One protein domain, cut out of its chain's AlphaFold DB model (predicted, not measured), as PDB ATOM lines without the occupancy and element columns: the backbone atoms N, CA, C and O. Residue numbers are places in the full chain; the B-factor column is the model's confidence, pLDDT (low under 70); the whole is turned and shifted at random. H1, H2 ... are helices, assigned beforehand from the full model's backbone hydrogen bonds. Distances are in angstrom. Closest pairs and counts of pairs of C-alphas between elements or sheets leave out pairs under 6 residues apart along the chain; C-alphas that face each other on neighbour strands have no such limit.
ATOM      1  N   ALA A   7      16.283 114.982  11.672       83.56
ATOM      2  CA  ALA A   7      15.426 115.402  12.780       83.56
ATOM      3  C   ALA A   7      15.795 114.718  14.112       83.56
ATOM      4  O   ALA A   7      15.714 115.342  15.164       83.56
ATOM      5  N   GLY A   8      16.222 113.450  14.078       86.00
ATOM      6  CA  GLY A   8      16.687 112.743  15.273       86.00
ATOM      7  C   GLY A   8      18.002 113.306  15.814       86.00
ATOM      8  O   GLY A   8      18.167 113.416  17.022       86.00
ATOM      9  N   GLN A   9      18.916 113.713  14.932       86.75
ATOM     10  CA  GLN A   9      20.169 114.365  15.326       86.75
ATOM     11  C   GLN A   9      19.917 115.750  15.923       86.75
ATOM     12  O   GLN A   9      20.473 116.062  16.972       86.75
ATOM     13  N   GLU A  10      19.047 116.545  15.293       84.12
ATOM     14  CA  GLU A  10      18.611 117.845  15.816       84.12
ATOM     15  C   GLU A  10      17.985 117.685  17.205       84.12
ATOM     16  O   GLU A  10      18.347 118.407  18.125       84.12
ATOM     17  N   PHE A  11      17.102 116.699  17.389       85.56
ATOM     18  CA  PHE A  11      16.478 116.430  18.682       85.56
ATOM     19  C   PHE A  11      17.501 116.040  19.757       85.56
ATOM     20  O   PHE A  11      17.504 116.636  20.831       85.56
ATOM     21  N   CYS A  12      18.408 115.103  19.465       85.00
ATOM     22  CA  CYS A  12      19.449 114.711  20.418       85.00
ATOM     23  C   CYS A  12      20.403 115.865  20.759       85.00
ATOM     24  O   CYS A  12      20.880 115.926  21.883       85.00
ATOM     25  N   ALA A  13      20.659 116.795  19.834       84.19
ATOM     26  CA  ALA A  13      21.489 117.970  20.099       84.19
ATOM     27  C   ALA A  13      20.820 118.997  21.035       84.19
ATOM     28  O   ALA A  13      21.516 119.805  21.646       84.19
ATOM     29  N   LEU A  14      19.486 118.987  21.140       83.88
ATOM     30  CA  LEU A  14      18.735 119.857  22.053       83.88
ATOM     31  C   LEU A  14      18.644 119.296  23.471       83.88
ATOM     32  O   LEU A  14      18.399 120.046  24.417       83.88
ATOM     33  N   LEU A  15      18.776 117.979  23.616       84.31
ATOM     34  CA  LEU A  15      18.696 117.328  24.910       84.31
ATOM     35  C   LEU A  15      19.992 117.549  25.704       84.31
ATOM     36  O   LEU A  15      21.077 117.599  25.123       84.31
ATOM     37  N   PRO A  16      19.908 117.642  27.042       82.31
ATOM     38  CA  PRO A  16      21.092 117.645  27.887       82.31
ATOM     39  C   PRO A  16      21.937 116.394  27.640       82.31
ATOM     40  O   PRO A  16      21.391 115.301  27.481       82.31
ATOM     41  N   GLU A  17      23.262 116.539  27.693       81.19
ATOM     42  CA  GLU A  17      24.198 115.425  27.479       81.19
ATOM     43  C   GLU A  17      23.898 114.235  28.405       81.19
ATOM     44  O   GLU A  17      23.969 113.082  27.996       81.19
ATOM     45  N   GLU A  18      23.463 114.528  29.628       80.44
ATOM     46  CA  GLU A  18      23.054 113.552  30.636       80.44
ATOM     47  C   GLU A  18      21.865 112.662  30.203       80.44
ATOM     48  O   GLU A  18      21.831 111.488  30.555       80.44
ATOM     49  N   VAL A  19      20.917 113.178  29.408       81.06
ATOM     50  CA  VAL A  19      19.761 112.404  28.899       81.06
ATOM     51  C   VAL A  19      20.131 111.594  27.655       81.06
ATOM     52  O   VAL A  19      19.561 110.536  27.399       81.06
ATOM     53  N   VAL A  20      21.066 112.105  26.853       80.56
ATOM     54  CA  VAL A  20      21.522 111.454  25.615       80.56
ATOM     55  C   VAL A  20      22.497 110.317  25.917       80.56
ATOM     56  O   VAL A  20      22.565 109.336  25.172       80.56
ATOM     57  N   ARG A  21      23.260 110.431  27.008       78.88
ATOM     58  CA  ARG A  21      24.135 109.369  27.504       78.88
ATOM     59  C   ARG A  21      23.333 108.304  28.261       78.88
ATOM     60  O   ARG A  21      22.324 108.617  28.884       78.88
ATOM     61  N   PRO A  22      23.807 107.046  28.279       72.19
ATOM     62  CA  PRO A  22      23.142 105.956  29.001       72.19
ATOM     63  C   PRO A  22      23.170 106.109  30.534       72.19
ATOM     64  O   PRO A  22      22.619 105.269  31.250       72.19
ATOM     65  N   ASP A  23      23.810 107.158  31.047       80.75
ATOM     66  CA  ASP A  23      24.122 107.320  32.462       80.75
ATOM     67  C   ASP A  23      22.854 107.456  33.319       80.75
ATOM     68  O   ASP A  23      22.726 106.758  34.323       80.75
ATOM     69  N   ILE A  24      21.865 108.256  32.900       84.38
ATOM     70  CA  ILE A  24      20.607 108.413  33.654       84.38
ATOM     71  C   ILE A  24      19.788 107.134  33.686       84.38
ATOM     72  O   ILE A  24      19.307 106.743  34.750       84.38
ATOM     73  N   SER A  25      19.656 106.449  32.548       88.06
ATOM     74  CA  SER A  25      18.946 105.169  32.504       88.06
ATOM     75  C   SER A  25      19.577 104.144  33.447       88.06
ATOM     76  O   SER A  25      18.852 103.449  34.153       88.06
ATOM     77  N   ALA A  26      20.911 104.112  33.543       90.31
ATOM     78  CA  ALA A  26      21.613 103.234  34.476       90.31
ATOM     79  C   ALA A  26      21.416 103.651  35.947       90.31
ATOM     80  O   ALA A  26      21.328 102.798  36.831       90.31
ATOM     81  N   ILE A  27      21.337 104.953  36.237       89.12
ATOM     82  CA  ILE A  27      21.042 105.464  37.586       89.12
ATOM     83  C   ILE A  27      19.625 105.066  38.020       89.12
ATOM     84  O   ILE A  27      19.423 104.635  39.160       89.12
ATOM     85  N   TRP A  28      18.644 105.176  37.124       91.75
ATOM     86  CA  TRP A  28      17.264 104.779  37.408       91.75
ATOM     87  C   TRP A  28      17.132 103.271  37.579       91.75
ATOM     88  O   TRP A  28      16.476 102.833  38.517       91.75
ATOM     89  N   GLU A  29      17.823 102.479  36.761       94.00
ATOM     90  CA  GLU A  29      17.834 101.022  36.898       94.00
ATOM     91  C   GLU A  29      18.361 100.580  38.271       94.00
ATOM     92  O   GLU A  29      17.681  99.837  38.979       94.00
ATOM     93  N   ARG A  30      19.476 101.156  38.743       93.44
ATOM     94  CA  ARG A  30      19.950 100.925  40.124       93.44
ATOM     95  C   ARG A  30      18.955 101.388  41.184       93.44
ATOM     96  O   ARG A  30      18.876 100.807  42.263       93.44
ATOM     97  N   SER A  31      18.215 102.461  40.918       93.94
ATOM     98  CA  SER A  31      17.183 102.943  41.843       93.94
ATOM     99  C   SER A  31      16.026 101.946  41.929       93.94
ATOM    100  O   SER A  31      15.527 101.684  43.021       93.94
ATOM    101  N   PHE A  32      15.655 101.314  40.813       95.62
ATOM    102  CA  PHE A  32      14.659 100.245  40.789       95.62
ATOM    103  C   PHE A  32      15.131  98.986  41.525       95.62
ATOM    104  O   PHE A  32      14.347  98.401  42.270       95.62
ATOM    105  N   GLU A  33      16.409  98.613  41.417       96.44
ATOM    106  CA  GLU A  33      16.996  97.519  42.211       96.44
ATOM    107  C   GLU A  33      16.929  97.799  43.723       96.44
ATOM    108  O   GLU A  33      16.568  96.923  44.516       96.44
ATOM    109  N   LYS A  34      17.207  99.042  44.138       94.94
ATOM    110  CA  LYS A  34      17.083  99.476  45.541       94.94
ATOM    111  C   LYS A  34      15.641  99.471  46.041       94.94
ATOM    112  O   LYS A  34      15.379  99.121  47.188       94.94
ATOM    113  N   ILE A  35      14.689  99.830  45.185       96.12
ATOM    114  CA  ILE A  35      13.262  99.738  45.518       96.12
ATOM    115  C   ILE A  35      12.853  98.270  45.687       96.12
ATOM    116  O   ILE A  35      12.158  97.934  46.645       96.12
ATOM    117  N   ALA A  36      13.315  97.382  44.801       95.56
ATOM    118  CA  ALA A  36      13.024  95.951  44.879       95.56
ATOM    119  C   ALA A  36      13.592  95.300  46.154       95.56
ATOM    120  O   ALA A  36      12.947  94.434  46.744       95.56
ATOM    121  N   SER A  37      14.762  95.753  46.611       96.62
ATOM    122  CA  SER A  37      15.393  95.332  47.873       96.62
ATOM    123  C   SER A  37      14.861  96.057  49.117       96.62
ATOM    124  O   SER A  37      15.304  95.763  50.224       96.62
ATOM    125  N   GLN A  38      13.872  96.949  48.967       94.56
ATOM    126  CA  GLN A  38      13.297  97.777  50.041       94.56
ATOM    127  C   GLN A  38      14.298  98.752  50.696       94.56
ATOM    128  O   GLN A  38      14.033  99.287  51.771       94.56
ATOM    129  N   GLU A  39      15.426  99.021  50.036       94.06
ATOM    130  CA  GLU A  39      16.458  99.972  50.468       94.06
ATOM    131  C   GLU A  39      16.114 101.427  50.117       94.06
ATOM    132  O   GLU A  39      16.655 102.355  50.715       94.06
ATOM    133  N   LEU A  40      15.218 101.635  49.149       94.31
ATOM    134  CA  LEU A  40      14.733 102.946  48.720       94.31
ATOM    135  C   LEU A  40      13.207 102.934  48.668       94.31
ATOM    136  O   LEU A  40      12.606 102.025  48.092       94.31
ATOM    137  N   ARG A  41      12.552 103.950  49.236       95.19
ATOM    138  CA  ARG A  41      11.097 104.065  49.102       95.19
ATOM    139  C   ARG A  41      10.739 104.626  47.734       95.19
ATOM    140  O   ARG A  41      11.373 105.550  47.232       95.19
ATOM    141  N   ILE A  42       9.633 104.141  47.180       94.81
ATOM    142  CA  ILE A  42       9.087 104.647  45.911       94.81
ATOM    143  C   ILE A  42       8.849 106.162  45.983       94.81
ATOM    144  O   ILE A  42       9.146 106.875  45.034       94.81
ATOM    145  N   THR A  43       8.359 106.669  47.117       96.00
ATOM    146  CA  THR A  43       8.111 108.105  47.309       96.00
ATOM    147  C   THR A  43       9.388 108.936  47.235       96.00
ATOM    148  O   THR A  43       9.366 110.013  46.661       96.00
ATOM    149  N   GLU A  44      10.499 108.430  47.775       93.81
ATOM    150  CA  GLU A  44      11.797 109.119  47.742       93.81
ATOM    151  C   GLU A  44      12.356 109.156  46.319       93.81
ATOM    152  O   GLU A  44      12.857 110.186  45.873       93.81
ATOM    153  N   PHE A  45      12.202 108.058  45.576       94.56
ATOM    154  CA  PHE A  45      12.546 108.026  44.159       94.56
ATOM    155  C   PHE A  45      11.717 109.028  43.347       94.56
ATOM    156  O   PHE A  45      12.287 109.806  42.586       94.56
ATOM    157  N   LEU A  46      10.393 109.058  43.531       95.94
ATOM    158  CA  LEU A  46       9.522 110.002  42.825       95.94
ATOM    159  C   LEU A  46       9.901 111.455  43.122       95.94
ATOM    160  O   LEU A  46      10.050 112.228  42.183       95.94
ATOM    161  N   SER A  47      10.162 111.798  44.387       96.19
ATOM    162  CA  SER A  47      10.648 113.136  44.742       96.19
ATOM    163  C   SER A  47      11.965 113.481  44.043       96.19
ATOM    164  O   SER A  47      12.102 114.580  43.520       96.19
ATOM    165  N   SER A  48      12.906 112.535  43.940       92.44
ATOM    166  CA  SER A  48      14.167 112.778  43.222       92.44
ATOM    167  C   SER A  48      13.976 113.021  41.718       92.44
ATOM    168  O   SER A  48      14.721 113.791  41.111       92.44
ATOM    169  N   VAL A  49      12.976 112.374  41.109       93.19
ATOM    170  CA  VAL A  49      12.632 112.576  39.697       93.19
ATOM    171  C   VAL A  49      11.948 113.927  39.506       93.19
ATOM    172  O   VAL A  49      12.281 114.628  38.552       93.19
ATOM    173  N   ASP A  50      11.048 114.314  40.410       95.38
ATOM    174  CA  ASP A  50      10.397 115.626  40.379       95.38
ATOM    175  C   ASP A  50      11.429 116.759  40.499       95.38
ATOM    176  O   ASP A  50      11.461 117.639  39.640       95.38
ATOM    177  N   ASP A  51      12.356 116.683  41.460       94.38
ATOM    178  CA  ASP A  51      13.432 117.674  41.630       94.38
ATOM    179  C   ASP A  51      14.315 117.796  40.372       94.38
ATOM    180  O   ASP A  51      14.721 118.891  39.951       94.38
ATOM    181  N   TYR A  52      14.609 116.656  39.740       91.19
ATOM    182  CA  TYR A  52      15.343 116.613  38.479       91.19
ATOM    183  C   TYR A  52      14.571 117.317  37.353       91.19
ATOM    184  O   TYR A  52      15.143 118.138  36.625       91.19
ATOM    185  N   LEU A  53      13.276 117.026  37.208       92.25
ATOM    186  CA  LEU A  53      12.425 117.639  36.191       92.25
ATOM    187  C   LEU A  53      12.280 119.143  36.412       92.25
ATOM    188  O   LEU A  53      12.423 119.899  35.450       92.25
ATOM    189  N   ASP A  54      12.074 119.585  37.648       94.94
ATOM    190  CA  ASP A  54      11.962 121.000  37.994       94.94
ATOM    191  C   ASP A  54      13.233 121.765  37.623       94.94
ATOM    192  O   ASP A  54      13.168 122.799  36.952       94.94
ATOM    193  N   THR A  55      14.403 121.205  37.938       91.31
ATOM    194  CA  THR A  55      15.697 121.783  37.553       91.31
ATOM    195  C   THR A  55      15.828 121.909  36.031       91.31
ATOM    196  O   THR A  55      16.303 122.925  35.512       91.31
ATOM    197  N   ARG A  56      15.388 120.891  35.279       90.00
ATOM    198  CA  ARG A  56      15.435 120.906  33.809       90.00
ATOM    199  C   ARG A  56      14.450 121.896  33.202       90.00
ATOM    200  O   ARG A  56      14.813 122.613  32.269       90.00
ATOM    201  N   ILE A  57      13.235 121.968  33.732       91.25
ATOM    202  CA  ILE A  57      12.220 122.928  33.304       91.25
ATOM    203  C   ILE A  57      12.713 124.351  33.565       91.25
ATOM    204  O   ILE A  57      12.604 125.201  32.682       91.25
ATOM    205  N   GLU A  58      13.294 124.612  34.734       93.38
ATOM    206  CA  GLU A  58      13.800 125.938  35.082       93.38
ATOM    207  C   GLU A  58      14.978 126.350  34.197       93.38
ATOM    208  O   GLU A  58      15.016 127.471  33.689       93.38
ATOM    209  N   HIS A  59      15.891 125.423  33.898       89.75
ATOM    210  CA  HIS A  59      16.957 125.661  32.928       89.75
ATOM    211  C   HIS A  59      16.400 126.058  31.549       89.75
ATOM    212  O   HIS A  59      16.875 127.013  30.936       89.75
ATOM    213  N   VAL A  60      15.364 125.365  31.067       89.31
ATOM    214  CA  VAL A  60      14.716 125.676  29.783       89.31
ATOM    215  C   VAL A  60      13.988 127.022  29.820       89.31
ATOM    216  O   VAL A  60      14.056 127.772  28.848       89.31
ATOM    217  N   LYS A  61      13.317 127.365  30.923       90.75
ATOM    218  CA  LYS A  61      12.651 128.668  31.085       90.75
ATOM    219  C   LYS A  61      13.644 129.830  31.069       90.75
ATOM    220  O   LYS A  61      13.346 130.871  30.490       90.75
ATOM    221  N   THR A  62      14.805 129.650  31.693       91.19
ATOM    222  CA  THR A  62      15.823 130.698  31.865       91.19
ATOM    223  C   THR A  62      16.708 130.882  30.633       91.19
ATOM    224  O   THR A  62      16.971 132.016  30.236       91.19
ATOM    225  N   HIS A  63      17.142 129.791  30.000       86.56
ATOM    226  CA  HIS A  63      18.095 129.830  28.883       86.56
ATOM    227  C   HIS A  63      17.420 129.681  27.511       86.56
ATOM    228  O   HIS A  63      18.030 129.976  26.482       86.56
TER     229      HIS A  63
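This is residues 7 to 63 of the 124 residues of the protein "DNA topoisomerase III" of Vibrio sp. C7 (UniProt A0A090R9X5). The domain is an open U: the long helix H4 makes one arm, H3 with the short H2 and H1 beyond it makes the other, and residues 37 to 41 form the bend. The 57 printed residues have four named helices, H1 to H4 in order, and no named strand: all helix. The whole is loose, with a radius of gyration of the C-alphas of 13.9 A, and spans 40 by 23 by 13 A.

H4, residues 42 to 63, and H3, residues 23 to 36, are close but not clearly touching; their closest C-alphas, of Ile 35 and Ile 42, are 6.5 A apart. They run opposite ways at a shallow tilt of 22 degrees. H2, residues 17 to 20, is close to but not clearly touching H3, the closest C-alphas being those of Glu 18 and Ile 24, 6.4 A. H1, residues 7 to 14, is apart from H3 and H4. Every O i to N i+4 pair is within hydrogen-bond range in H1, H3 and H4; H2 is too short for one.

H4 measures 31.7 A, ending at C-alpha 63 (18.095, 129.830, 28.883). H3 measures 20.2 A. H1 begins at C-alpha 7 (15.426, 115.402, 12.780).

The printed part has no cut, its three links are tight, and no printed residue is under 70.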